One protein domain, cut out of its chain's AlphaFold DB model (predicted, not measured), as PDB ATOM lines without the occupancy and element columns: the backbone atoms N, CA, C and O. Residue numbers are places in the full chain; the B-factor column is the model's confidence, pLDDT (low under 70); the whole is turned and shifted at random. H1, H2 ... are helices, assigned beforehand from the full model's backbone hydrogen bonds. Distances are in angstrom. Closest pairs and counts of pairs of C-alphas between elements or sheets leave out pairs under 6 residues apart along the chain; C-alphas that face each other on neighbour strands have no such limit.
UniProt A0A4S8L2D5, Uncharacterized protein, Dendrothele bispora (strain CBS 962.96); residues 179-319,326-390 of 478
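What this domain is: This is residues 179 to 319 and 326 to 390 of the 478 residues of an uncharacterized protein of Dendrothele bispora (strain CBS 962.96) (UniProt A0A4S8L2D5). Four long helices, H4, H6, H7 and H8, lie at shallow angles to one another in a bundle, with the hairpin of H7 and H8 between H4 and H6. Beside this bundle H3 runs at a small angle to H7, and the short helices H1 and H2 pack on H3 on its side away from the bundle; the short H5 is near H7. The printed part has 206 residues with eight named helices, H1 to H8 in order, no named strand, and the class all helix. It is compact, with a radius of gyration of the C-alphas of 16.7 A, and a rounded outline of 50 by 43 by 32 A.

How they stand to each other: H1, residues 183 to 188, touches residues 231 to 235 of H3, residues 220 to 235, at a steep tilt of 62 degrees; their closest C-alphas, of Pro 183 and Leu 235, are 5.0 A apart. H2, residues 191 to 195, also touches H3, with the C-alphas of Leu 195 and Arg 224 closest at 5.1 A. H3 only just touches the hub, H7, residues 341 to 357, with 3 pairs of C-alphas within 8 A, the closest those of Leu 233 and Gln 352 at 7.5 A. H4, residues 244 to 261, touches H8, residues 362 to 388, at a shallow tilt of 20 degrees, the same way; the closest C-alphas, of Leu 251 and Arg 380, are 5.2 A apart. H5, residues 277 to 284, is close to H7 but not clearly touching, with the C-alphas of Val 279 and Met 342 closest at 7.1 A. H6, residues 297 to 314, touches H7 at a shallow tilt of 16 degrees, opposite ways, with Trp 297 and Val 357 closest, their C-alphas 6.2 A apart. H4 and H6 are apart. H7 and H8 form a helical hairpin at 11 degrees, the C-alphas of Ser 354 and Arg 365 closest at 7.3 A. In H1 to H8 every O i to N i+4 pair is within hydrogen-bond range.

Where its parts are: H1 begins at C-alpha 183, (113.304, 137.206, 164.951). From first to last C-alpha H3 measures 22.4 A, H4 25.7 A, H6 26.0 A, H7 24.1 A and H8, the longest with 27 residues, 38.8 A. H7 begins at C-alpha 341, (127.645, 158.243, 165.727), and H8 ends at C-alpha 388, (121.782, 176.434, 166.577).

The domain as a whole: The two C-alphas farthest apart, of Asn 188 and Glu 319, are 52.4 A apart. Residues 320 to 325 are not printed, and C-alphas 319 and 326 are 9.2 A apart across this cut. The links H2 to H3, H4 to H5 and H5 to H6 are long. The mean pLDDT of the printed part is 84.0; 27 residues are under 70, among them 316 to 319 and 326 to 333.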
ATOM      1  N   GLU A 179     111.033 145.135 158.637       73.75
ATOM      2  CA  GLU A 179     109.771 145.397 159.354       73.75
ATOM      3  C   GLU A 179     108.854 144.166 159.474       73.75
ATOM      4  O   GLU A 179     108.203 143.993 160.501       73.75
ATOM      5  N   GLU A 180     108.820 143.307 158.450       81.19
ATOM      6  CA  GLU A 180     107.917 142.149 158.370       81.19
ATOM      7  C   GLU A 180     108.592 140.827 158.790       81.19
ATOM      8  O   GLU A 180     107.935 139.788 158.896       81.19
ATOM      9  N   MET A 181     109.908 140.834 159.032       85.50
ATOM     10  CA  MET A 181     110.646 139.635 159.425       85.50
ATOM     11  C   MET A 181     110.432 139.267 160.898       85.50
ATOM     12  O   MET A 181     110.537 140.094 161.802       85.50
ATOM     13  N   THR A 182     110.243 137.972 161.165       87.06
ATOM     14  CA  THR A 182     110.282 137.443 162.535       87.06
ATOM     15  C   THR A 182     111.726 137.341 163.054       87.06
ATOM     16  O   THR A 182     112.650 137.141 162.258       87.06
ATOM     17  N   PRO A 183     111.961 137.361 164.381       86.88
ATOM     18  CA  PRO A 183     113.304 137.206 164.951       86.88
ATOM     19  C   PRO A 183     114.016 135.899 164.561       86.88
ATOM     20  O   PRO A 183     115.247 135.845 164.559       86.88
ATOM     21  N   ASP A 184     113.268 134.839 164.233       87.56
ATOM     22  CA  ASP A 184     113.828 133.593 163.693       87.56
ATOM     23  C   ASP A 184     114.185 133.717 162.203       87.56
ATOM     24  O   ASP A 184     115.211 133.185 161.782       87.56
ATOM     25  N   ALA A 185     113.396 134.437 161.396       87.88
ATOM     26  CA  ALA A 185     113.731 134.698 159.995       87.88
ATOM     27  C   ALA A 185     115.027 135.514 159.878       87.88
ATOM     28  O   ALA A 185     115.898 135.165 159.085       87.88
ATOM     29  N   ILE A 186     115.195 136.529 160.734       87.50
ATOM     30  CA  ILE A 186     116.415 137.345 160.816       87.50
ATOM     31  C   ILE A 186     117.631 136.484 161.185       87.50
ATOM     32  O   ILE A 186     118.656 136.555 160.511       87.50
ATOM     33  N   ARG A 187     117.523 135.627 162.216       87.56
ATOM     34  CA  ARG A 187     118.622 134.738 162.655       87.56
ATOM     35  C   ARG A 187     119.096 133.755 161.584       87.56
ATOM     36  O   ARG A 187     120.249 133.339 161.630       87.56
ATOM     37  N   ASN A 188     118.221 133.374 160.657       88.38
ATOM     38  CA  ASN A 188     118.519 132.421 159.586       88.38
ATOM     39  C   ASN A 188     118.843 133.090 158.235       88.38
ATOM     40  O   ASN A 188     119.162 132.391 157.272       88.38
ATOM     41  N   ALA A 189     118.751 134.419 158.139       87.50
ATOM     42  CA  ALA A 189     119.049 135.174 156.929       87.50
ATOM     43  C   ALA A 189     120.546 135.512 156.808       87.50
ATOM     44  O   ALA A 189     121.280 135.583 157.793       87.50
ATOM     45  N   ASP A 190     120.998 135.781 155.582       88.50
ATOM     46  CA  ASP A 190     122.325 136.351 155.350       88.50
ATOM     47  C   ASP A 190     122.347 137.815 155.837       88.50
ATOM     48  O   ASP A 190     121.683 138.693 155.274       88.50
ATOM     49  N   ARG A 191     123.111 138.062 156.910       86.50
ATOM     50  CA  ARG A 191     123.238 139.370 157.571       86.50
ATOM     51  C   ARG A 191     123.770 140.444 156.621       86.50
ATOM     52  O   ARG A 191     123.279 141.568 156.664       86.50
ATOM     53  N   ASP A 192     124.711 140.127 155.732       87.00
ATOM     54  CA  ASP A 192     125.221 141.104 154.765       87.00
ATOM     55  C   ASP A 192     124.183 141.404 153.674       87.00
ATOM     56  O   ASP A 192     124.032 142.561 153.275       87.00
ATOM     57  N   VAL A 193     123.390 140.415 153.248       86.88
ATOM     58  CA  VAL A 193     122.255 140.659 152.338       86.88
ATOM     59  C   VAL A 193     121.195 141.550 152.991       86.88
ATOM     60  O   VAL A 193     120.690 142.449 152.325       86.88
ATOM     61  N   LEU A 194     120.876 141.369 154.276       86.75
ATOM     62  CA  LEU A 194     119.948 142.266 154.980       86.75
ATOM     63  C   LEU A 194     120.501 143.689 155.106       86.75
ATOM     64  O   LEU A 194     119.814 144.649 154.758       86.75
ATOM     65  N   LEU A 195     121.746 143.828 155.567       88.62
ATOM     66  CA  LEU A 195     122.375 145.123 155.837       88.62
ATOM     67  C   LEU A 195     122.772 145.891 154.563       88.62
ATOM     68  O   LEU A 195     122.917 147.109 154.615       88.62
ATOM     69  N   SER A 196     122.955 145.219 153.421       85.25
ATOM     70  CA  SER A 196     123.346 145.861 152.149       85.25
ATOM     71  C   SER A 196     122.211 146.599 151.424       85.25
ATOM     72  O   SER A 196     122.470 147.354 150.487       85.25
ATOM     73  N   LYS A 197     120.956 146.394 151.839       83.12
ATOM     74  CA  LYS A 197     119.779 147.078 151.286       83.12
ATOM     75  C   LYS A 197     119.807 148.586 151.609       83.12
ATOM     76  O   LYS A 197     120.256 148.983 152.684       83.12
ATOM     77  N   ALA A 198     119.257 149.421 150.722       81.00
ATOM     78  CA  ALA A 198     119.042 150.858 150.960       81.00
ATOM     79  C   ALA A 198     117.723 151.108 151.716       81.00
ATOM     80  O   ALA A 198     116.778 150.323 151.600       81.00
ATOM     81  N   VAL A 199     117.689 152.092 152.621       84.94
ATOM     82  CA  VAL A 199     116.446 152.518 153.301       84.94
ATOM     83  C   VAL A 199     115.703 153.466 152.355       84.94
ATOM     84  O   VAL A 199     116.357 154.207 151.628       84.94
ATOM     85  N   PHE A 200     114.373 153.387 152.317       84.12
ATOM     86  CA  PHE A 200     113.545 154.150 151.382       84.12
ATOM     87  C   PHE A 200     112.380 154.811 152.103       84.12
ATOM     88  O   PHE A 200     111.756 154.181 152.959       84.12
ATOM     89  N   TYR A 201     112.058 156.043 151.719       86.62
ATOM     90  CA  TYR A 201     110.945 156.772 152.310       86.62
ATOM     91  C   TYR A 201     109.599 156.303 151.739       86.62
ATOM     92  O   TYR A 201     109.422 156.150 150.528       86.62
ATOM     93  N   ASN A 202     108.621 156.104 152.622       85.06
ATOM     94  CA  ASN A 202     107.265 155.690 152.292       85.06
ATOM     95  C   ASN A 202     106.255 156.660 152.921       85.06
ATOM     96  O   ASN A 202     106.031 156.659 154.132       85.06
ATOM     97  N   ASP A 203     105.597 157.453 152.076       86.38
ATOM     98  CA  ASP A 203     104.632 158.492 152.461       86.38
ATOM     99  C   ASP A 203     103.347 157.959 153.124       86.38
ATOM    100  O   ASP A 203     102.563 158.731 153.678       86.38
ATOM    101  N   LYS A 204     103.124 156.640 153.077       87.31
ATOM    102  CA  LYS A 204     101.985 155.953 153.707       87.31
ATOM    103  C   LYS A 204     102.265 155.494 155.134       87.31
ATOM    104  O   LYS A 204     101.317 155.165 155.847       87.31
ATOM    105  N   LEU A 205     103.534 155.405 155.522       81.94
ATOM    106  CA  LEU A 205     103.948 155.035 156.871       81.94
ATOM    107  C   LEU A 205     104.123 156.306 157.722       81.94
ATOM    108  O   LEU A 205     104.406 157.374 157.175       81.94
ATOM    109  N   PRO A 206     103.940 156.231 159.054       84.56
ATOM    110  CA  PRO A 206     104.257 157.354 159.927       84.56
ATOM    111  C   PRO A 206     105.735 157.740 159.784       84.56
ATOM    112  O   PRO A 206     106.589 156.893 159.515       84.56
ATOM    113  N   VAL A 207     106.033 159.027 159.968       85.62
ATOM    114  CA  VAL A 207     107.417 159.497 160.077       85.62
ATOM    115  C   VAL A 207     107.967 159.033 161.420       85.62
ATOM    116  O   VAL A 207     107.354 159.285 162.456       85.62
ATOM    117  N   ASN A 208     109.089 158.331 161.361       85.81
ATOM    118  CA  ASN A 208     109.865 157.815 162.482       85.81
ATOM    119  C   ASN A 208     111.302 157.584 161.989       85.81
ATOM    120  O   ASN A 208     111.570 157.685 160.786       85.81
ATOM    121  N   VAL A 209     112.204 157.195 162.881       86.06
ATOM    122  CA  VAL A 209     113.633 157.039 162.570       86.06
ATOM    123  C   VAL A 209     113.943 155.945 161.538       86.06
ATOM    124  O   VAL A 209     115.017 155.923 160.936       86.06
ATOM    125  N   TRP A 210     113.001 155.034 161.279       86.69
ATOM    126  CA  TRP A 210     113.124 153.995 160.251       86.69
ATOM    127  C   TRP A 210     112.572 154.429 158.885       86.69
ATOM    128  O   TRP A 210     113.030 153.925 157.861       86.69
ATOM    129  N   ASN A 211     111.620 155.366 158.877       87.06
ATOM    130  CA  ASN A 211     110.945 155.947 157.714       87.06
ATOM    131  C   ASN A 211     111.167 157.474 157.670       87.06
ATOM    132  O   ASN A 211     110.240 158.277 157.539       87.06
ATOM    133  N   HIS A 212     112.423 157.883 157.841       88.50
ATOM    134  CA  HIS A 212     112.800 159.289 157.929       88.50
ATOM    135  C   HIS A 212     112.737 159.973 156.541       88.50
ATOM    136  O   HIS A 212     113.220 159.387 155.568       88.50
ATOM    137  N   PRO A 213     112.236 161.218 156.391       87.19
ATOM    138  CA  PRO A 213     112.035 161.846 155.076       87.19
ATOM    139  C   PRO A 213     113.309 162.030 154.238       87.19
ATOM    140  O   PRO A 213     113.239 162.061 153.013       87.19
ATOM    141  N   ASN A 214     114.477 162.126 154.884       87.62
ATOM    142  CA  ASN A 214     115.772 162.228 154.198       87.62
ATOM    143  C   ASN A 214     116.448 160.863 153.950       87.62
ATOM    144  O   ASN A 214     117.598 160.850 153.510       87.62
ATOM    145  N   CYS A 215     115.809 159.718 154.236       87.19
ATOM    146  CA  CYS A 215     116.498 158.422 154.154       87.19
ATOM    147  C   CYS A 215     116.943 158.031 152.735       87.19
ATOM    148  O   CYS A 215     118.013 157.445 152.579       87.19
ATOM    149  N   ASP A 216     116.227 158.489 151.704       86.31
ATOM    150  CA  ASP A 216     116.628 158.361 150.294       86.31
ATOM    151  C   ASP A 216     117.955 159.091 149.969       86.31
ATOM    152  O   ASP A 216     118.602 158.796 148.962       86.31
ATOM    153  N   ALA A 217     118.359 160.063 150.799       87.12
ATOM    154  CA  ALA A 217     119.595 160.836 150.667       87.12
ATOM    155  C   ALA A 217     120.726 160.352 151.596       87.12
ATOM    156  O   ALA A 217     121.851 160.852 151.499       87.12
ATOM    157  N   TRP A 218     120.457 159.390 152.486       88.69
ATOM    158  CA  TRP A 218     121.462 158.846 153.393       88.69
ATOM    159  C   TRP A 218     122.603 158.167 152.637       88.69
ATOM    160  O   TRP A 218     122.410 157.484 151.628       88.69
ATOM    161  N   SER A 219     123.816 158.274 153.180       85.75
ATOM    162  CA  SER A 219     124.933 157.480 152.677       85.75
ATOM    163  C   SER A 219     124.658 155.974 152.873       85.75
ATOM    164  O   SER A 219     123.960 155.583 153.818       85.75
ATOM    165  N   PRO A 220     125.226 155.083 152.030       86.31
ATOM    166  CA  PRO A 220     125.059 153.632 152.184       86.31
ATOM    167  C   PRO A 220     125.480 153.129 153.571       86.31
ATOM    168  O   PRO A 220     124.911 152.177 154.096       86.31
ATOM    169  N   TRP A 221     126.454 153.814 154.171       86.25
ATOM    170  CA  TRP A 221     126.894 153.647 155.549       86.25
ATOM    171  C   TRP A 221     125.748 153.848 156.562       86.25
ATOM    172  O   TRP A 221     125.467 152.937 157.340       86.25
ATOM    173  N   ILE A 222     125.047 154.988 156.518       88.50
ATOM    174  CA  ILE A 222     123.941 155.295 157.440       88.50
ATOM    175  C   ILE A 222     122.782 154.312 157.226       88.50
ATOM    176  O   ILE A 222     122.275 153.752 158.193       88.50
ATOM    177  N   SER A 223     122.437 153.994 155.971       89.06
ATOM    178  CA  SER A 223     121.456 152.936 155.664       89.06
ATOM    179  C   SER A 223     121.826 151.580 156.292       89.06
ATOM    180  O   SER A 223     120.963 150.911 156.866       89.06
ATOM    181  N   ARG A 224     123.109 151.182 156.230       90.19
ATOM    182  CA  ARG A 224     123.624 149.936 156.830       90.19
ATOM    183  C   ARG A 224     123.532 149.966 158.363       90.19
ATOM    184  O   ARG A 224     123.149 148.965 158.963       90.19
ATOM    185  N   ALA A 225     123.844 151.102 158.991       90.88
ATOM    186  CA  ALA A 225     123.746 151.296 160.441       90.88
ATOM    187  C   ALA A 225     122.296 151.270 160.950       90.88
ATOM    188  O   ALA A 225     121.986 150.529 161.881       90.88
ATOM    189  N   MET A 226     121.385 151.991 160.294       91.56
ATOM    190  CA  MET A 226     119.970 152.016 160.675       91.56
ATOM    191  C   MET A 226     119.317 150.635 160.533       91.56
ATOM    192  O   MET A 226     118.594 150.197 161.430       91.56
ATOM    193  N   ARG A 227     119.644 149.871 159.480       90.94
ATOM    194  CA  ARG A 227     119.215 148.465 159.392       90.94
ATOM    195  C   ARG A 227     119.767 147.590 160.513       90.94
ATOM    196  O   ARG A 227     119.045 146.721 160.994       90.94
ATOM    197  N   TRP A 228     121.012 147.811 160.930       91.88
ATOM    198  CA  TRP A 228     121.628 147.061 162.024       91.88
ATOM    199  C   TRP A 228     120.922 147.327 163.357       91.88
ATOM    200  O   TRP A 228     120.535 146.364 164.013       91.88
ATOM    201  N   PHE A 229     120.649 148.593 163.706       91.62
ATOM    202  CA  PHE A 229     119.894 148.924 164.924       91.62
ATOM    203  C   PHE A 229     118.516 148.251 164.925       91.62
ATOM    204  O   PHE A 229     118.164 147.561 165.879       91.62
ATOM    205  N   ARG A 230     117.761 148.374 163.825       88.75
ATOM    206  CA  ARG A 230     116.417 147.789 163.705       88.75
ATOM    207  C   ARG A 230     116.414 146.272 163.888       88.75
ATOM    208  O   ARG A 230     115.591 145.728 164.622       88.75
ATOM    209  N   MET A 231     117.358 145.610 163.225       89.50
ATOM    210  CA  MET A 231     117.546 144.167 163.286       89.50
ATOM    211  C   MET A 231     117.879 143.709 164.712       89.50
ATOM    212  O   MET A 231     117.285 142.752 165.201       89.50
ATOM    213  N   GLU A 232     118.787 144.399 165.407       88.75
ATOM    214  CA  GLU A 232     119.143 144.056 166.784       88.75
ATOM    215  C   GLU A 232     117.977 144.285 167.765       88.75
ATOM    216  O   GLU A 232     117.765 143.445 168.640       88.75
ATOM    217  N   LEU A 233     117.151 145.327 167.606       86.44
ATOM    218  CA  LEU A 233     115.958 145.509 168.453       86.44
ATOM    219  C   LEU A 233     114.955 144.354 168.299       86.44
ATOM    220  O   LEU A 233     114.487 143.804 169.299       86.44
ATOM    221  N   GLN A 234     114.689 143.920 167.063       84.12
ATOM    222  CA  GLN A 234     113.817 142.771 166.791       84.12
ATOM    223  C   GLN A 234     114.397 141.455 167.327       84.12
ATOM    224  O   GLN A 234     113.674 140.651 167.915       84.12
ATOM    225  N   LEU A 235     115.703 141.225 167.156       84.75
ATOM    226  CA  LEU A 235     116.375 140.014 167.637       84.75
ATOM    227  C   LEU A 235     116.333 139.873 169.157       84.75
ATOM    228  O   LEU A 235     116.117 138.773 169.666       84.75
ATOM    229  N   ASN A 236     116.540 140.980 169.869       77.00
ATOM    230  CA  ASN A 236     116.639 140.990 171.324       77.00
ATOM    231  C   ASN A 236     115.274 141.183 172.016       77.00
ATOM    232  O   ASN A 236     115.245 141.262 173.241       77.00
ATOM    233  N   GLN A 237     114.167 141.212 171.253       68.25
ATOM    234  CA  GLN A 237     112.789 141.396 171.748       68.25
ATOM    235  C   GLN A 237     112.692 142.570 172.730       68.25
ATOM    236  O   GLN A 237     112.126 142.465 173.818       68.25
ATOM    237  N   VAL A 238     113.326 143.676 172.346       68.31
ATOM    238  CA  VAL A 238     113.347 144.899 173.139       68.31
ATOM    239  C   VAL A 238     111.944 145.494 173.121       68.31
ATOM    240  O   VAL A 238     111.328 145.590 172.060       68.31
ATOM    241  N   ASP A 239     111.430 145.846 174.296       67.69
ATOM    242  CA  ASP A 239     110.117 146.469 174.412       67.69
ATOM    243  C   ASP A 239     110.195 147.906 173.877       67.69
ATOM    244  O   ASP A 239     111.011 148.707 174.345       67.69
ATOM    245  N   PHE A 240     109.391 148.189 172.854       62.25
ATOM    246  CA  PHE A 240     109.315 149.497 172.205       62.25
ATOM    247  C   PHE A 240     108.398 150.464 172.968       62.25
ATOM    248  O   PHE A 240     108.494 151.665 172.742       62.25
ATOM    249  N   ASP A 241     107.561 149.964 173.890       60.84
ATOM    250  CA  ASP A 241     106.698 150.791 174.746       60.84
ATOM    251  C   ASP A 241     107.460 151.354 175.976       60.84
ATOM    252  O   ASP A 241     106.910 152.120 176.774       60.84
ATOM    253  N   ASP A 242     108.738 150.992 176.160       73.38
ATOM    254  CA  ASP A 242     109.599 151.543 177.211       73.38
ATOM    255  C   ASP A 242     110.155 152.934 176.813       73.38
ATOM    256  O   ASP A 242     110.897 153.064 175.844       73.38
ATOM    257  N   HIS A 243     109.933 153.954 177.655       82.00
ATOM    258  CA  HIS A 243     110.354 155.369 177.506       82.00
ATOM    259  C   HIS A 243     111.827 155.649 177.104       82.00
ATOM    260  O   HIS A 243     112.172 156.778 176.735       82.00
ATOM    261  N   TRP A 244     112.734 154.671 177.221       87.19
ATOM    262  CA  TRP A 244     114.098 154.829 176.703       87.19
ATOM    263  C   TRP A 244     114.094 154.843 175.165       87.19
ATOM    264  O   TRP A 244     114.953 155.506 174.590       87.19
ATOM    265  N   PHE A 245     113.145 154.157 174.511       88.88
ATOM    266  CA  PHE A 245     113.048 154.085 173.054       88.88
ATOM    267  C   PHE A 245     112.693 155.451 172.467       88.88
ATOM    268  O   PHE A 245     113.416 155.912 171.593       88.88
ATOM    269  N   ASP A 246     111.704 156.158 173.028       89.75
ATOM    270  CA  ASP A 246     111.395 157.554 172.665       89.75
ATOM    271  C   ASP A 246     112.642 158.451 172.787       89.75
ATOM    272  O   ASP A 246     112.986 159.227 171.896       89.75
ATOM    273  N   SER A 247     113.373 158.299 173.897       92.12
ATOM    274  CA  SER A 247     114.591 159.071 174.183       92.12
ATOM    275  C   SER A 247     115.752 158.714 173.241       92.12
ATOM    276  O   SER A 247     116.605 159.558 172.957       92.12
ATOM    277  N   TRP A 248     115.800 157.470 172.757       91.88
ATOM    278  CA  TRP A 248     116.739 157.008 171.740       91.88
ATOM    279  C   TRP A 248     116.362 157.520 170.355       91.88
ATOM    280  O   TRP A 248     117.233 157.999 169.634       91.88
ATOM    281  N   GLU A 249     115.078 157.479 170.009       91.75
ATOM    282  CA  GLU A 249     114.566 157.982 168.744       91.75
ATOM    283  C   GLU A 249     114.867 159.480 168.608       91.75
ATOM    284  O   GLU A 249     115.528 159.881 167.653       91.75
ATOM    285  N   GLU A 250     114.540 160.290 169.621       92.38
ATOM    286  CA  GLU A 250     114.894 161.716 169.647       92.38
ATOM    287  C   GLU A 250     116.407 161.983 169.525       92.38
ATOM    288  O   GLU A 250     116.816 162.985 168.933       92.38
ATOM    289  N   LEU A 251     117.251 161.120 170.105       93.31
ATOM    290  CA  LEU A 251     118.708 161.244 170.020       93.31
ATOM    291  C   LEU A 251     119.210 160.961 168.596       93.31
ATOM    292  O   LEU A 251     120.087 161.676 168.105       93.31
ATOM    293  N   VAL A 252     118.661 159.938 167.936       93.50
ATOM    294  CA  VAL A 252     119.021 159.583 166.557       93.50
ATOM    295  C   VAL A 252     118.476 160.609 165.568       93.50
ATOM    296  O   VAL A 252     119.221 161.007 164.683       93.50
ATOM    297  N   GLU A 253     117.248 161.104 165.737       92.06
ATOM    298  CA  GLU A 253     116.667 162.176 164.915       92.06
ATOM    299  C   GLU A 253     117.535 163.448 164.947       92.06
ATOM    300  O   GLU A 253     117.910 163.978 163.904       92.06
ATOM    301  N   VAL A 254     117.977 163.890 166.132       90.44
ATOM    302  CA  VAL A 254     118.890 165.046 166.247       90.44
ATOM    303  C   VAL A 254     120.253 164.774 165.613       90.44
ATOM    304  O   VAL A 254     120.845 165.676 165.014       90.44
ATOM    305  N   TRP A 255     120.764 163.545 165.715       90.50
ATOM    306  CA  TRP A 255     121.978 163.160 164.999       90.50
ATOM    307  C   TRP A 255     121.760 163.163 163.474       90.50
ATOM    308  O   TRP A 255     122.609 163.680 162.756       90.50
ATOM    309  N   LEU A 256     120.621 162.690 162.966       90.00
ATOM    310  CA  LEU A 256     120.279 162.714 161.539       90.00
ATOM    311  C   LEU A 256     120.122 164.143 160.998       90.00
ATOM    312  O   LEU A 256     120.642 164.430 159.919       90.00
ATOM    313  N   ASP A 257     119.492 165.049 161.751       86.44
ATOM    314  CA  ASP A 257     119.435 166.489 161.448       86.44
ATOM    315  C   ASP A 257     120.844 167.112 161.395       86.44
ATOM    316  O   ASP A 257     121.140 167.967 160.553       86.44
ATOM    317  N   LEU A 258     121.744 166.679 162.288       83.69
ATOM    318  CA  LEU A 258     123.136 167.127 162.300       83.69
ATOM    319  C   LEU A 258     123.881 166.614 161.058       83.69
ATOM    320  O   LEU A 258     124.565 167.391 160.390       83.69
ATOM    321  N   GLU A 259     123.726 165.335 160.713       85.06
ATOM    322  CA  GLU A 259     124.306 164.761 159.500       85.06
ATOM    323  C   GLU A 259     123.746 165.419 158.229       85.06
ATOM    324  O   GLU A 259     124.530 165.689 157.324       85.06
ATOM    325  N   ASP A 260     122.453 165.765 158.153       84.06
ATOM    326  CA  ASP A 260     121.875 166.507 157.015       84.06
ATOM    327  C   ASP A 260     122.480 167.917 156.888       84.06
ATOM    328  O   ASP A 260     122.861 168.352 155.794       84.06
ATOM    329  N   ALA A 261     122.701 168.609 158.014       80.00
ATOM    330  CA  ALA A 261     123.431 169.877 158.033       80.00
ATOM    331  C   ALA A 261     124.886 169.731 157.526       80.00
ATOM    332  O   ALA A 261     125.402 170.638 156.860       80.00
ATOM    333  N   PHE A 262     125.520 168.578 157.770       75.88
ATOM    334  CA  PHE A 262     126.810 168.165 157.197       75.88
ATOM    335  C   PHE A 262     126.702 167.427 155.845       75.88
ATOM    336  O   PHE A 262     127.721 166.997 155.305       75.88
ATOM    337  N   ARG A 263     125.503 167.323 155.254       76.75
ATOM    338  CA  ARG A 263     125.208 166.667 153.963       76.75
ATOM    339  C   ARG A 263     125.589 165.183 153.884       76.75
ATOM    340  O   ARG A 263     125.918 164.694 152.804       76.75
ATOM    341  N   PHE A 264     125.555 164.481 155.014       72.19
ATOM    342  CA  PHE A 264     125.947 163.074 155.164       72.19
ATOM    343  C   PHE A 264     127.395 162.785 154.706       72.19
ATOM    344  O   PHE A 264     127.727 161.659 154.327       72.19
ATOM    345  N   GLU A 265     128.261 163.805 154.727       68.75
ATOM    346  CA  GLU A 265     129.690 163.702 154.427       68.75
ATOM    347  C   GLU A 265     130.470 163.255 155.686       68.75
ATOM    348  O   GLU A 265     130.213 163.730 156.793       68.75
ATOM    349  N   GLU A 266     131.443 162.348 155.540       63.81
ATOM    350  CA  GLU A 266     132.249 161.841 156.666       63.81
ATOM    351  C   GLU A 266     133.311 162.865 157.113       63.81
ATOM    352  O   GLU A 266     134.271 163.125 156.377       63.81
ATOM    353  N   TYR A 267     133.202 163.409 158.335       66.25
ATOM    354  CA  TYR A 267     134.152 164.403 158.846       66.25
ATOM    355  C   TYR A 267     134.609 164.193 160.292       66.25
ATOM    356  O   TYR A 267     133.822 164.075 161.220       66.25
ATOM    357  N   GLY A 268     135.920 164.340 160.495       68.50
ATOM    358  CA  GLY A 268     136.515 164.541 161.815       68.50
ATOM    359  C   GLY A 268     136.665 163.273 162.659       68.50
ATOM    360  O   GLY A 268     136.444 162.153 162.209       68.50
ATOM    361  N   GLU A 269     137.119 163.478 163.894       75.88
ATOM    362  CA  GLU A 269     137.231 162.446 164.922       75.88
ATOM    363  C   GLU A 269     137.076 163.102 166.297       75.88
ATOM    364  O   GLU A 269     137.796 164.064 166.582       75.88
ATOM    365  N   ILE A 270     136.162 162.610 167.144       78.38
ATOM    366  CA  ILE A 270     135.989 163.158 168.501       78.38
ATOM    367  C   ILE A 270     137.201 162.775 169.351       78.38
ATOM    368  O   ILE A 270     137.327 161.637 169.812       78.38
ATOM    369  N   LEU A 271     138.105 163.730 169.555       75.81
ATOM    370  CA  LEU A 271     139.282 163.555 170.399       75.81
ATOM    371  C   LEU A 271     138.864 163.610 171.872       75.81
ATOM    372  O   LEU A 271     138.401 164.641 172.345       75.81
ATOM    373  N   SER A 272     139.062 162.505 172.585       83.25
ATOM    374  CA  SER A 272     138.844 162.396 174.028       83.25
ATOM    375  C   SER A 272     139.962 161.582 174.661       83.25
ATOM    376  O   SER A 272     140.481 160.649 174.049       83.25
ATOM    377  N   SER A 273     140.300 161.922 175.902       84.69
ATOM    378  CA  SER A 273     141.216 161.158 176.748       84.69
ATOM    379  C   SER A 273     140.547 159.990 177.487       84.69
ATOM    380  O   SER A 273     141.250 159.144 178.036       84.69
ATOM    381  N   LYS A 274     139.207 159.935 177.491       90.56
ATOM    382  CA  LYS A 274     138.385 158.972 178.247       90.56
ATOM    383  C   LYS A 274     137.507 158.078 177.365       90.56
ATOM    384  O   LYS A 274     136.593 157.430 177.869       90.56
ATOM    385  N   ARG A 275     137.757 158.047 176.051       90.56
ATOM    386  CA  ARG A 275     137.053 157.159 175.113       90.56
ATOM    387  C   ARG A 275     137.185 155.694 175.592       90.56
ATOM    388  O   ARG A 275     138.309 155.263 175.847       90.56
ATOM    389  N   PRO A 276     136.091 154.920 175.721       92.69
ATOM    390  CA  PRO A 276     136.173 153.519 176.135       92.69
ATOM    391  C   PRO A 276     136.888 152.646 175.088       92.69
ATOM    392  O   PRO A 276     136.580 152.733 173.901       92.69
ATOM    393  N   GLU A 277     137.766 151.734 175.521       91.06
ATOM    394  CA  GLU A 277     138.586 150.866 174.641       91.06
ATOM    395  C   GLU A 277     137.760 150.003 173.660       91.06
ATOM    396  O   GLU A 277     138.224 149.642 172.575       91.06
ATOM    397  N   VAL A 278     136.510 149.687 174.020       91.75
ATOM    398  CA  VAL A 278     135.568 148.954 173.156       91.75
ATOM    399  C   VAL A 278     135.172 149.756 171.910       91.75
ATOM    400  O   VAL A 278     134.948 149.167 170.854       91.75
ATOM    401  N   VAL A 279     135.157 151.091 171.998       91.25
ATOM    402  CA  VAL A 279     134.897 151.979 170.857       91.25
ATOM    403  C   VAL A 279     136.052 151.898 169.866       91.25
ATOM    404  O   VAL A 279     135.809 151.710 168.679       91.25
ATOM    405  N   ASP A 280     137.298 151.980 170.338       89.69
ATOM    406  CA  ASP A 280     138.475 151.892 169.467       89.69
ATOM    407  C   ASP A 280     138.587 150.510 168.812       89.69
ATOM    408  O   ASP A 280     138.766 150.418 167.599       89.69
ATOM    409  N   SER A 281     138.341 149.442 169.579       90.62
ATOM    410  CA  SER A 281     138.265 148.069 169.057       90.62
ATOM    411  C   SER A 281     137.214 147.924 167.944       90.62
ATOM    412  O   SER A 281     137.458 147.281 166.924       90.62
ATOM    413  N   TRP A 282     136.047 148.557 168.105       91.06
ATOM    414  CA  TRP A 282     134.998 148.585 167.081       91.06
ATOM    415  C   TRP A 282     135.331 149.502 165.890       91.06
ATOM    416  O   TRP A 282     134.902 149.225 164.773       91.06
ATOM    417  N   LEU A 283     136.098 150.581 166.070       87.38
ATOM    418  CA  LEU A 283     136.566 151.423 164.960       87.38
ATOM    419  C   LEU A 283     137.638 150.727 164.107       87.38
ATOM    420  O   LEU A 283     137.725 151.001 162.908       87.38
ATOM    421  N   GLU A 284     138.437 149.836 164.703       86.88
ATOM    422  CA  GLU A 284     139.373 148.973 163.978       86.88
ATOM    423  C   GLU A 284     138.646 147.885 163.165       86.88
ATOM    424  O   GLU A 284     139.066 147.577 162.043       86.88
ATOM    425  N   ASP A 285     137.519 147.347 163.657       81.00
ATOM    426  CA  ASP A 285     136.694 146.422 162.874       81.00
ATOM    427  C   ASP A 285     135.779 147.146 161.868       81.00
ATOM    428  O   ASP A 285     134.660 147.591 162.135       81.00
ATOM    429  N   SER A 286     136.257 147.218 160.629       66.75
ATOM    430  CA  SER A 286     135.499 147.775 159.504       66.75
ATOM    431  C   SER A 286     134.201 147.028 159.128       66.75
ATOM    432  O   SER A 286     133.415 147.596 158.369       66.75
ATOM    433  N   ARG A 287     133.954 145.794 159.601       73.56
ATOM    434  CA  ARG A 287     132.870 144.925 159.086       73.56
ATOM    435  C   ARG A 287     131.476 145.286 159.589       73.56
ATOM    436  O   ARG A 287     130.530 145.350 158.792       73.56
ATOM    437  N   ASP A 288     131.347 145.485 160.898       79.44
ATOM    438  CA  ASP A 288     130.058 145.700 161.549       79.44
ATOM    439  C   ASP A 288     129.749 147.197 161.703       79.44
ATOM    440  O   ASP A 288     130.591 147.975 162.162       79.44
ATOM    441  N   PRO A 289     128.535 147.639 161.324       86.75
ATOM    442  CA  PRO A 289     128.163 149.046 161.397       86.75
ATOM    443  C   PRO A 289     127.748 149.495 162.806       86.75
ATOM    444  O   PRO A 289     127.593 150.691 163.028       86.75
ATOM    445  N   GLY A 290     127.584 148.559 163.745       87.25
ATOM    446  CA  GLY A 290     127.268 148.818 165.147       87.25
ATOM    447  C   GLY A 290     128.147 147.998 166.092       87.25
ATOM    448  O   GLY A 290     128.958 147.184 165.651       87.25
ATOM    449  N   MET A 291     128.002 148.242 167.392       90.94
ATOM    450  CA  MET A 291     128.888 147.738 168.443       90.94
ATOM    451  C   MET A 291     128.169 146.700 169.307       90.94
ATOM    452  O   MET A 291     127.061 146.948 169.772       90.94
ATOM    453  N   THR A 292     128.822 145.570 169.581       88.62
ATOM    454  CA  THR A 292     128.279 144.507 170.440       88.62
ATOM    455  C   THR A 292     129.093 144.412 171.726       88.62
ATOM    456  O   THR A 292     130.302 144.190 171.681       88.62
ATOM    457  N   LEU A 293     128.436 144.539 172.882       91.25
ATOM    458  CA  LEU A 293     129.079 144.389 174.191       91.25
ATOM    459  C   LEU A 293     128.994 142.936 174.681       91.25
ATOM    460  O   LEU A 293     127.956 142.288 174.571       91.25
ATOM    461  N   THR A 294     130.078 142.427 175.266       90.25
ATOM    462  CA  THR A 294     130.173 141.048 175.790       90.25
ATOM    463  C   THR A 294     130.272 140.974 177.317       90.25
ATOM    464  O   THR A 294     130.294 139.881 177.881       90.25
ATOM    465  N   CYS A 295     130.295 142.121 178.001       90.69
ATOM    466  CA  CYS A 295     130.416 142.236 179.455       90.69
ATOM    467  C   CYS A 295     129.172 141.742 180.218       90.69
ATOM    468  O   CYS A 295     128.110 141.524 179.635       90.69
ATOM    469  N   ASP A 296     129.296 141.536 181.528       92.69
ATOM    470  CA  ASP A 296     128.181 141.186 182.414       92.69
ATOM    471  C   ASP A 296     127.403 142.438 182.883       92.69
ATOM    472  O   ASP A 296     127.581 143.539 182.355       92.69
ATOM    473  N   TRP A 297     126.510 142.286 183.867       92.38
ATOM    474  CA  TRP A 297     125.703 143.398 184.383       92.38
ATOM    475  C   TRP A 297     126.567 144.477 185.052       92.38
ATOM    476  O   TRP A 297     126.308 145.670 184.884       92.38
ATOM    477  N   GLU A 298     127.624 144.086 185.770       92.25
ATOM    478  CA  GLU A 298     128.535 145.050 186.389       92.25
ATOM    479  C   GLU A 298     129.343 145.795 185.325       92.25
ATOM    480  O   GLU A 298     129.377 147.022 185.328       92.25
ATOM    481  N   GLY A 299     129.894 145.079 184.343       93.50
ATOM    482  CA  GLY A 299     130.572 145.680 183.200       93.50
ATOM    483  C   GLY A 299     129.659 146.561 182.336       93.50
ATOM    484  O   GLY A 299     130.130 147.544 181.772       93.50
ATOM    485  N   THR A 300     128.352 146.285 182.280       92.94
ATOM    486  CA  THR A 300     127.366 147.151 181.603       92.94
ATOM    487  C   THR A 300     127.183 148.473 182.363       92.94
ATOM    488  O   THR A 300     127.213 149.546 181.757       92.94
ATOM    489  N   LYS A 301     127.096 148.435 183.702       93.44
ATOM    490  CA  LYS A 301     127.076 149.646 184.548       93.44
ATOM    491  C   LYS A 301     128.399 150.422 184.509       93.44
ATOM    492  O   LYS A 301     128.386 151.651 184.532       93.44
ATOM    493  N   VAL A 302     129.540 149.733 184.431       94.88
ATOM    494  CA  VAL A 302     130.854 150.369 184.227       94.88
ATOM    495  C   VAL A 302     130.910 151.051 182.859       94.88
ATOM    496  O   VAL A 302     131.305 152.211 182.791       94.88
ATOM    497  N   GLY A 303     130.436 150.394 181.795       95.06
ATOM    498  CA  GLY A 303     130.352 150.975 180.452       95.06
ATOM    499  C   GLY A 303     129.471 152.227 180.387       95.06
ATOM    500  O   GLY A 303     129.841 153.197 179.729       95.06
ATOM    501  N   MET A 304     128.357 152.258 181.131       95.94
ATOM    502  CA  MET A 304     127.548 153.471 181.310       95.94
ATOM    503  C   MET A 304     128.371 154.610 181.924       95.94
ATOM    504  O   MET A 304     128.467 155.682 181.331       95.94
ATOM    505  N   LYS A 305     129.037 154.372 183.064       96.00
ATOM    506  CA  LYS A 305     129.874 155.391 183.726       96.00
ATOM    507  C   LYS A 305     131.012 155.885 182.838       96.00
ATOM    508  O   LYS A 305     131.225 157.087 182.737       96.00
ATOM    509  N   GLN A 306     131.696 154.983 182.136       95.94
ATOM    510  CA  GLN A 306     132.732 155.349 181.167       95.94
ATOM    511  C   GLN A 306     132.167 156.205 180.023       95.94
ATOM    512  O   GLN A 306     132.821 157.143 179.585       95.94
ATOM    513  N   THR A 307     130.937 155.938 179.571       95.62
ATOM    514  CA  THR A 307     130.271 156.743 178.532       95.62
ATOM    515  C   THR A 307     129.855 158.122 179.058       95.62
ATOM    516  O   THR A 307     130.016 159.108 178.344       95.62
ATOM    517  N   GLN A 308     129.408 158.223 180.316       95.50
ATOM    518  CA  GLN A 308     129.159 159.502 181.000       95.50
ATOM    519  C   GLN A 308     130.453 160.321 181.156       95.50
ATOM    520  O   GLN A 308     130.477 161.509 180.839       95.50
ATOM    521  N   GLU A 309     131.545 159.694 181.604       94.56
ATOM    522  CA  GLU A 309     132.856 160.337 181.754       94.56
ATOM    523  C   GLU A 309     133.448 160.780 180.411       94.56
ATOM    524  O   GLU A 309     134.014 161.872 180.330       94.56
ATOM    525  N   TRP A 310     133.296 159.958 179.368       93.19
ATOM    526  CA  TRP A 310     133.683 160.271 177.994       93.19
ATOM    527  C   TRP A 310     132.872 161.438 177.432       93.19
ATOM    528  O   TRP A 310     133.449 162.374 176.885       93.19
ATOM    529  N   TRP A 311     131.553 161.428 177.617       92.12
ATOM    530  CA  TRP A 311     130.695 162.534 177.206       92.12
ATOM    531  C   TRP A 311     131.088 163.842 177.909       92.12
ATOM    532  O   TRP A 311     131.280 164.864 177.254       92.12
ATOM    533  N   ALA A 312     131.330 163.800 179.222       89.69
ATOM    534  CA  ALA A 312     131.803 164.951 179.989       89.69
ATOM    535  C   ALA A 312     133.220 165.434 179.600       89.69
ATOM    536  O   ALA A 312     133.559 166.578 179.880       89.69
ATOM    537  N   ASP A 313     134.050 164.593 178.973       87.25
ATOM    538  CA  ASP A 313     135.384 164.957 178.458       87.25
ATOM    539  C   ASP A 313     135.324 165.709 177.114       87.25
ATOM    540  O   ASP A 313     136.286 166.381 176.747       87.25
ATOM    541  N   VAL A 314     134.212 165.590 176.376       83.94
ATOM    542  CA  VAL A 314     134.024 166.202 175.041       83.94
ATOM    543  C   VAL A 314     132.968 167.303 175.018       83.94
ATOM    544  O   VAL A 314     132.901 168.069 174.054       83.94
ATOM    545  N   LYS A 315     132.126 167.373 176.054       79.00
ATOM    546  CA  LYS A 315     131.101 168.399 176.208       79.00
ATOM    547  C   LYS A 315     131.761 169.785 176.299       79.00
ATOM    548  O   LYS A 315     132.731 169.934 177.040       79.00
ATOM    549  N   PRO A 316     131.252 170.808 175.591       69.19
ATOM    550  CA  PRO A 316     131.744 172.172 175.727       69.19
ATOM    551  C   PRO A 316     131.530 172.662 177.160       69.19
ATOM    552  O   PRO A 316     130.454 172.452 177.727       69.19
ATOM    553  N   GLU A 317     132.530 173.328 177.735       63.31
ATOM    554  CA  GLU A 317     132.339 174.056 178.992       63.31
ATOM    555  C   GLU A 317     131.295 175.168 178.774       63.31
ATOM    556  O   GLU A 317     131.243 175.786 177.706       63.31
ATOM    557  N   GLU A 318     130.413 175.382 179.757       56.22
ATOM    558  CA  GLU A 318     129.322 176.358 179.636       56.22
ATOM    559  C   GLU A 318     129.841 177.791 179.436       56.22
ATOM    560  O   GLU A 318     130.981 178.118 179.769       56.22
ATOM    561  N   GLU A 319     128.982 178.661 178.892       51.47
ATOM    562  CA  GLU A 319     129.297 180.068 178.643       51.47
ATOM    563  C   GLU A 319     129.872 180.752 179.895       51.47
ATOM    564  O   GLU A 319     129.143 181.121 180.814       51.47
ATOM    565  N   THR A 326     132.839 180.419 171.384       47.91
ATOM    566  CA  THR A 326     134.111 180.006 170.756       47.91
ATOM    567  C   THR A 326     134.585 178.590 171.073       47.91
ATOM    568  O   THR A 326     135.352 178.051 170.274       47.91
ATOM    569  N   ASP A 327     134.124 177.974 172.166       51.91
ATOM    570  CA  ASP A 327     134.653 176.686 172.657       51.91
ATOM    571  C   ASP A 327     133.740 175.468 172.397       51.91
ATOM    572  O   ASP A 327     134.036 174.357 172.825       51.91
ATOM    573  N   TRP A 328     132.711 175.627 171.555       55.12
ATOM    574  CA  TRP A 328     131.959 174.514 170.940       55.12
ATOM    575  C   TRP A 328     132.795 173.700 169.920       55.12
ATOM    576  O   TRP A 328     132.406 172.620 169.465       55.12
ATOM    577  N   ALA A 329     134.005 174.181 169.612       47.12
ATOM    578  CA  ALA A 329     134.923 173.663 168.601       47.12
ATOM    579  C   ALA A 329     135.264 172.150 168.633       47.12
ATOM    580  O   ALA A 329     135.599 171.647 167.551       47.12
ATOM    581  N   PRO A 330     135.226 171.417 169.772       53.91
ATOM    582  CA  PRO A 330     135.392 169.960 169.784       53.91
ATOM    583  C   PRO A 330     134.226 169.205 169.141       53.91
ATOM    584  O   PRO A 330     134.441 168.118 168.620       53.91
ATOM    585  N   LEU A 331     133.013 169.765 169.161       60.94
ATOM    586  CA  LEU A 331     131.789 169.109 168.691       60.94
ATOM    587  C   LEU A 331     131.269 169.673 167.357       60.94
ATOM    588  O   LEU A 331     130.740 168.926 166.539       60.94
ATOM    589  N   ASP A 332     131.508 170.958 167.075       54.03
ATOM    590  CA  ASP A 332     131.029 171.711 165.894       54.03
ATOM    591  C   ASP A 332     131.384 171.157 164.497       54.03
ATOM    592  O   ASP A 332     131.052 171.772 163.481       54.03
ATOM    593  N   ARG A 333     132.205 170.106 164.397       61.91
ATOM    594  CA  ARG A 333     132.959 169.785 163.165       61.91
ATOM    595  C   ARG A 333     133.056 168.299 162.852       61.91
ATOM    596  O   ARG A 333     133.944 167.913 162.088       61.91
ATOM    597  N   ILE A 334     132.228 167.481 163.493       70.50
ATOM    598  CA  ILE A 334     132.454 166.041 163.542       70.50
ATOM    599  C   ILE A 334     131.166 165.272 163.231       70.50
ATOM    600  O   ILE A 334     130.241 165.247 164.035       70.50
ATOM    601  N   SER A 335     131.144 164.630 162.064       72.50
ATOM    602  CA  SER A 335     130.025 163.876 161.488       72.50
ATOM    603  C   SER A 335     130.455 162.458 161.089       72.50
ATOM    604  O   SER A 335     131.642 162.138 160.966       72.50
ATOM    605  N   GLY A 336     129.488 161.577 160.865       77.00
ATOM    606  CA  GLY A 336     129.702 160.196 160.455       77.00
ATOM    607  C   GLY A 336     130.306 159.301 161.546       77.00
ATOM    608  O   GLY A 336     130.293 159.613 162.738       77.00
ATOM    609  N   ARG A 337     130.838 158.140 161.130       77.31
ATOM    610  CA  ARG A 337     131.198 157.018 162.026       77.31
ATOM    611  C   ARG A 337     132.195 157.375 163.134       77.31
ATOM    612  O   ARG A 337     132.081 156.825 164.219       77.31
ATOM    613  N   LYS A 338     133.155 158.270 162.872       80.25
ATOM    614  CA  LYS A 338     134.156 158.754 163.851       80.25
ATOM    615  C   LYS A 338     133.694 159.978 164.658       80.25
ATOM    616  O   LYS A 338     134.473 160.554 165.421       80.25
ATOM    617  N   GLY A 339     132.446 160.391 164.454       83.38
ATOM    618  CA  GLY A 339     131.799 161.520 165.102       83.38
ATOM    619  C   GLY A 339     130.797 161.112 166.167       83.38
ATOM    620  O   GLY A 339     130.982 160.122 166.877       83.38
ATOM    621  N   PHE A 340     129.715 161.883 166.263       86.50
ATOM    622  CA  PHE A 340     128.623 161.636 167.208       86.50
ATOM    623  C   PHE A 340     128.024 160.234 167.102       86.50
ATOM    624  O   PHE A 340     127.575 159.682 168.105       86.50
ATOM    625  N   PHE A 341     128.098 159.612 165.925       88.38
ATOM    626  CA  PHE A 341     127.645 158.243 165.727       88.38
ATOM    627  C   PHE A 341     128.305 157.229 166.685       88.38
ATOM    628  O   PHE A 341     127.666 156.250 167.071       88.38
ATOM    629  N   MET A 342     129.550 157.457 167.127       90.06
ATOM    630  CA  MET A 342     130.195 156.586 168.122       90.06
ATOM    631  C   MET A 342     129.429 156.588 169.455       90.06
ATOM    632  O   MET A 342     129.265 155.533 170.067       90.06
ATOM    633  N   PHE A 343     128.917 157.752 169.879       92.00
ATOM    634  CA  PHE A 343     128.069 157.875 171.066       92.00
ATOM    635  C   PHE A 343     126.704 157.228 170.842       92.00
ATOM    636  O   PHE A 343     126.301 156.412 171.662       92.00
ATOM    637  N   VAL A 344     126.033 157.509 169.717       92.75
ATOM    638  CA  VAL A 344     124.741 156.879 169.361       92.75
ATOM    639  C   VAL A 344     124.841 155.348 169.411       92.75
ATOM    640  O   VAL A 344     123.987 154.676 169.990       92.75
ATOM    641  N   THR A 345     125.932 154.797 168.877       93.12
ATOM    642  CA  THR A 345     126.191 153.351 168.846       93.12
ATOM    643  C   THR A 345     126.509 152.783 170.223       93.12
ATOM    644  O   THR A 345     125.962 151.744 170.584       93.12
ATOM    645  N   MET A 346     127.359 153.450 171.012       94.38
ATOM    646  CA  MET A 346     127.667 153.028 172.384       94.38
ATOM    647  C   MET A 346     126.409 153.051 173.265       94.38
ATOM    648  O   MET A 346     126.141 152.101 173.997       94.38
ATOM    649  N   MET A 347     125.594 154.102 173.142       94.88
ATOM    650  CA  MET A 347     124.331 154.251 173.861       94.88
ATOM    651  C   MET A 347     123.337 153.143 173.493       94.88
ATOM    652  O   MET A 347     122.769 152.524 174.393       94.88
ATOM    653  N   PHE A 348     123.184 152.824 172.204       93.69
ATOM    654  CA  PHE A 348     122.376 151.684 171.757       93.69
ATOM    655  C   PHE A 348     122.896 150.352 172.323       93.69
ATOM    656  O   PHE A 348     122.132 149.575 172.898       93.69
ATOM    657  N   ALA A 349     124.203 150.101 172.212       93.25
ATOM    658  CA  ALA A 349     124.828 148.853 172.642       93.25
ATOM    659  C   ALA A 349     124.700 148.618 174.161       93.25
ATOM    660  O   ALA A 349     124.504 147.484 174.602       93.25
ATOM    661  N   LEU A 350     124.745 149.687 174.965       93.25
ATOM    662  CA  LEU A 350     124.489 149.650 176.408       93.25
ATOM    663  C   LEU A 350     123.049 149.231 176.743       93.25
ATOM    664  O   LEU A 350     122.857 148.365 177.601       93.25
ATOM    665  N   VAL A 351     122.040 149.789 176.059       90.62
ATOM    666  CA  VAL A 351     120.638 149.363 176.241       90.62
ATOM    667  C   VAL A 351     120.477 147.919 175.808       90.62
ATOM    668  O   VAL A 351     120.027 147.103 176.610       90.62
ATOM    669  N   GLN A 352     120.912 147.572 174.597       88.62
ATOM    670  CA  GLN A 352     120.838 146.209 174.078       88.62
ATOM    671  C   GLN A 352     121.431 145.203 175.077       88.62
ATOM    672  O   GLN A 352     120.809 144.183 175.392       88.62
ATOM    673  N   ARG A 353     122.600 145.516 175.652       89.56
ATOM    674  CA  ARG A 353     123.249 144.640 176.628       89.56
ATOM    675  C   ARG A 353     122.470 144.516 177.939       89.56
ATOM    676  O   ARG A 353     122.415 143.422 178.502       89.56
ATOM    677  N   SER A 354     121.814 145.587 178.383       88.38
ATOM    678  CA  SER A 354     120.963 145.576 179.582       88.38
ATOM    679  C   SER A 354     119.761 144.623 179.469       88.38
ATOM    680  O   SER A 354     119.392 143.995 180.463       88.38
ATOM    681  N   TYR A 355     119.194 144.454 178.265       85.06
ATOM    682  CA  TYR A 355     118.130 143.475 177.994       85.06
ATOM    683  C   TYR A 355     118.700 142.048 177.904       85.06
ATOM    684  O   TYR A 355     118.117 141.127 178.469       85.06
ATOM    685  N   GLN A 356     119.860 141.862 177.260       85.31
ATOM    686  CA  GLN A 356     120.479 140.539 177.071       85.31
ATOM    687  C   GLN A 356     120.964 139.872 178.362       85.31
ATOM    688  O   GLN A 356     120.808 138.664 178.520       85.31
ATOM    689  N   VAL A 357     121.624 140.624 179.248       84.00
ATOM    690  CA  VAL A 357     122.184 140.053 180.486       84.00
ATOM    691  C   VAL A 357     121.096 139.866 181.542       84.00
ATOM    692  O   VAL A 357     121.163 138.923 182.328       84.00
ATOM    693  N   GLY A 358     120.094 140.751 181.542       68.38
ATOM    694  CA  GLY A 358     119.103 140.866 182.601       68.38
ATOM    695  C   GLY A 358     119.721 141.441 183.878       68.38
ATOM    696  O   GLY A 358     120.700 140.926 184.417       68.38
ATOM    697  N   ALA A 359     119.144 142.520 184.403       67.38
ATOM    698  CA  ALA A 359     119.538 142.997 185.724       67.38
ATOM    699  C   ALA A 359     119.124 141.980 186.798       67.38
ATOM    700  O   ALA A 359     118.012 141.451 186.758       67.38
ATOM    701  N   ALA A 360     119.975 141.773 187.807       65.50
ATOM    702  CA  ALA A 360     119.653 140.920 188.954       65.50
ATOM    703  C   ALA A 360     118.380 141.382 189.697       65.50
ATOM    704  O   ALA A 360     117.658 140.566 190.275       65.50
ATOM    705  N   HIS A 361     118.079 142.684 189.640       77.94
ATOM    706  CA  HIS A 361     116.866 143.285 190.181       77.94
ATOM    707  C   HIS A 361     116.232 144.266 189.187       77.94
ATOM    708  O   HIS A 361     116.919 145.073 188.563       77.94
ATOM    709  N   TYR A 362     114.897 144.255 189.103       80.31
ATOM    710  CA  TYR A 362     114.116 145.188 188.277       80.31
ATOM    711  C   TYR A 362     114.473 146.660 188.552       80.31
ATOM    712  O   TYR A 362     114.641 147.439 187.619       80.31
ATOM    713  N   LEU A 363     114.655 147.025 189.827       84.56
ATOM    714  CA  LEU A 363     114.978 148.395 190.225       84.56
ATOM    715  C   LEU A 363     116.348 148.855 189.698       84.56
ATOM    716  O   LEU A 363     116.477 150.004 189.288       84.56
ATOM    717  N   ASP A 364     117.342 147.963 189.629       86.69
ATOM    718  CA  ASP A 364     118.660 148.288 189.065       86.69
ATOM    719  C   ASP A 364     118.561 148.597 187.566       86.69
ATOM    720  O   ASP A 364     119.243 149.497 187.078       86.69
ATOM    721  N   ARG A 365     117.683 147.889 186.840       85.12
ATOM    722  CA  ARG A 365     117.398 148.152 185.419       85.12
ATOM    723  C   ARG A 365     116.680 149.481 185.220       85.12
ATOM    724  O   ARG A 365     117.053 150.226 184.324       85.12
ATOM    725  N   VAL A 366     115.692 149.793 186.062       86.88
ATOM    726  CA  VAL A 366     114.987 151.087 186.029       86.88
ATOM    727  C   VAL A 366     115.956 152.240 186.295       86.88
ATOM    728  O   VAL A 366     115.949 153.213 185.549       86.88
ATOM    729  N   ASN A 367     116.834 152.114 187.295       89.44
ATOM    730  CA  ASN A 367     117.854 153.125 187.584       89.44
ATOM    731  C   ASN A 367     118.843 153.280 186.416       89.44
ATOM    732  O   ASN A 367     119.108 154.398 185.990       89.44
ATOM    733  N   PHE A 368     119.328 152.169 185.847       92.62
ATOM    734  CA  PHE A 368     120.216 152.181 184.680       92.62
ATOM    735  C   PHE A 368     119.581 152.861 183.457       92.62
ATOM    736  O   PHE A 368     120.235 153.665 182.800       92.62
ATOM    737  N   LEU A 369     118.310 152.567 183.157       91.38
ATOM    738  CA  LEU A 369     117.584 153.222 182.065       91.38
ATOM    739  C   LEU A 369     117.297 154.699 182.380       91.38
ATOM    740  O   LEU A 369     117.340 155.521 181.473       91.38
ATOM    741  N   GLY A 370     117.087 155.064 183.649       91.88
ATOM    742  CA  GLY A 370     117.002 156.462 184.083       91.88
ATOM    743  C   GLY A 370     118.299 157.237 183.823       91.88
ATOM    744  O   GLY A 370     118.267 158.280 183.172       91.88
ATOM    745  N   ASP A 371     119.442 156.695 184.250       93.56
ATOM    746  CA  ASP A 371     120.772 157.258 183.975       93.56
ATOM    747  C   ASP A 371     121.053 157.345 182.463       93.56
ATOM    748  O   ASP A 371     121.649 158.316 181.990       93.56
ATOM    749  N   TRP A 372     120.592 156.351 181.693       95.38
ATOM    750  CA  TRP A 372     120.690 156.331 180.234       95.38
ATOM    751  C   TRP A 372     119.869 157.451 179.584       95.38
ATOM    752  O   TRP A 372     120.400 158.188 178.756       95.38
ATOM    753  N   ILE A 373     118.603 157.619 179.985       95.00
ATOM    754  CA  ILE A 373     117.696 158.655 179.465       95.00
ATOM    755  C   ILE A 373     118.237 160.054 179.780       95.00
ATOM    756  O   ILE A 373     118.226 160.927 178.914       95.00
ATOM    757  N   LEU A 374     118.767 160.266 180.991       94.94
ATOM    758  CA  LEU A 374     119.397 161.534 181.372       94.94
ATOM    759  C   LEU A 374     120.618 161.853 180.498       94.94
ATOM    760  O   LEU A 374     120.762 162.987 180.038       94.94
ATOM    761  N   LEU A 375     121.471 160.860 180.222       95.38
ATOM    762  CA  LEU A 375     122.631 161.032 179.346       95.38
ATOM    763  C   LEU A 375     122.222 161.283 177.885       95.38
ATOM    764  O   LEU A 375     122.768 162.181 177.247       95.38
ATOM    765  N   ALA A 376     121.241 160.537 177.367       95.38
ATOM    766  CA  ALA A 376     120.700 160.732 176.022       95.38
ATOM    767  C   ALA A 376     120.091 162.136 175.856       95.38
ATOM    768  O   ALA A 376     120.363 162.808 174.861       95.38
ATOM    769  N   GLY A 377     119.349 162.621 176.857       94.12
ATOM    770  CA  GLY A 377     118.815 163.982 176.888       94.12
ATOM    771  C   GLY A 377     119.907 165.057 176.861       94.12
ATOM    772  O   GLY A 377     119.825 165.991 176.063       94.12
ATOM    773  N   ASP A 378     120.967 164.904 177.660       92.62
ATOM    774  CA  ASP A 378     122.089 165.854 177.681       92.62
ATOM    775  C   ASP A 378     122.888 165.863 176.362       92.62
ATOM    776  O   ASP A 378     123.276 166.929 175.871       92.62
ATOM    777  N   MET A 379     123.076 164.691 175.744       91.56
ATOM    778  CA  MET A 379     123.661 164.554 174.405       91.56
ATOM    779  C   MET A 379     122.810 165.250 173.338       91.56
ATOM    780  O   MET A 379     123.322 166.078 172.580       91.56
ATOM    781  N   ARG A 380     121.504 164.958 173.312       91.38
ATOM    782  CA  ARG A 380     120.508 165.544 172.404       91.38
ATOM    783  C   ARG A 380     120.487 167.069 172.509       91.38
ATOM    784  O   ARG A 380     120.570 167.760 171.496       91.38
ATOM    785  N   ASP A 381     120.414 167.605 173.723       89.62
ATOM    786  CA  ASP A 381     120.295 169.050 173.946       89.62
ATOM    787  C   ASP A 381     121.606 169.787 173.637       89.62
ATOM    788  O   ASP A 381     121.582 170.910 173.131       89.62
ATOM    789  N   THR A 382     122.756 169.141 173.844       85.94
ATOM    790  CA  THR A 382     124.057 169.667 173.408       85.94
ATOM    791  C   THR A 382     124.179 169.667 171.880       85.94
ATOM    792  O   THR A 382     124.610 170.669 171.313       85.94
ATOM    793  N   MET A 383     123.748 168.604 171.189       84.50
ATOM    794  CA  MET A 383     123.745 168.557 169.718       84.50
ATOM    795  C   MET A 383     122.801 169.598 169.096       84.50
ATOM    796  O   MET A 383     123.188 170.259 168.132       84.50
ATOM    797  N   LYS A 384     121.618 169.837 169.680       84.62
ATOM    798  CA  LYS A 384     120.731 170.943 169.265       84.62
ATOM    799  C   LYS A 384     121.424 172.305 169.394       84.62
ATOM    800  O   LYS A 384     121.403 173.090 168.449       84.62
ATOM    801  N   LYS A 385     122.115 172.573 170.510       80.25
ATOM    802  CA  LYS A 385     122.889 173.818 170.691       80.25
ATOM    803  C   LYS A 385     124.024 173.962 169.660       80.25
ATOM    804  O   LYS A 385     124.199 175.050 169.119       80.25
ATOM    805  N   VAL A 386     124.732 172.875 169.321       76.00
ATOM    806  CA  VAL A 386     125.741 172.843 168.235       76.00
ATOM    807  C   VAL A 386     125.124 173.235 166.881       76.00
ATOM    808  O   VAL A 386     125.691 174.053 166.154       76.00
ATOM    809  N   GLN A 387     123.945 172.704 166.539       75.50
ATOM    810  CA  GLN A 387     123.229 173.079 165.311       75.50
ATOM    811  C   GLN A 387     122.825 174.565 165.315       75.50
ATOM    812  O   GLN A 387     123.060 175.281 164.335       75.50
ATOM    813  N   GLU A 388     122.243 175.048 166.419       75.94
ATOM    814  CA  GLU A 388     121.782 176.434 166.577       75.94
ATOM    815  C   GLU A 388     122.925 177.460 166.527       75.94
ATOM    816  O   GLU A 388     122.742 178.549 165.974       75.94
ATOM    817  N   ALA A 389     124.116 177.099 167.017       69.25
ATOM    818  CA  ALA A 389     125.328 177.923 166.979       69.25
ATOM    819  C   ALA A 389     125.816 178.260 165.550       69.25
ATOM    820  O   ALA A 389     126.635 179.165 165.371       69.25
ATOM    821  N   GLY A 390     125.283 177.602 164.512       56.72
ATOM    822  CA  GLY A 390     125.461 178.027 163.121       56.72
ATOM    823  C   GLY A 390     126.746 177.523 162.463       56.72
ATOM    824  O   GLY A 390     127.435 178.288 161.781       56.72
TER     825      GLY A 390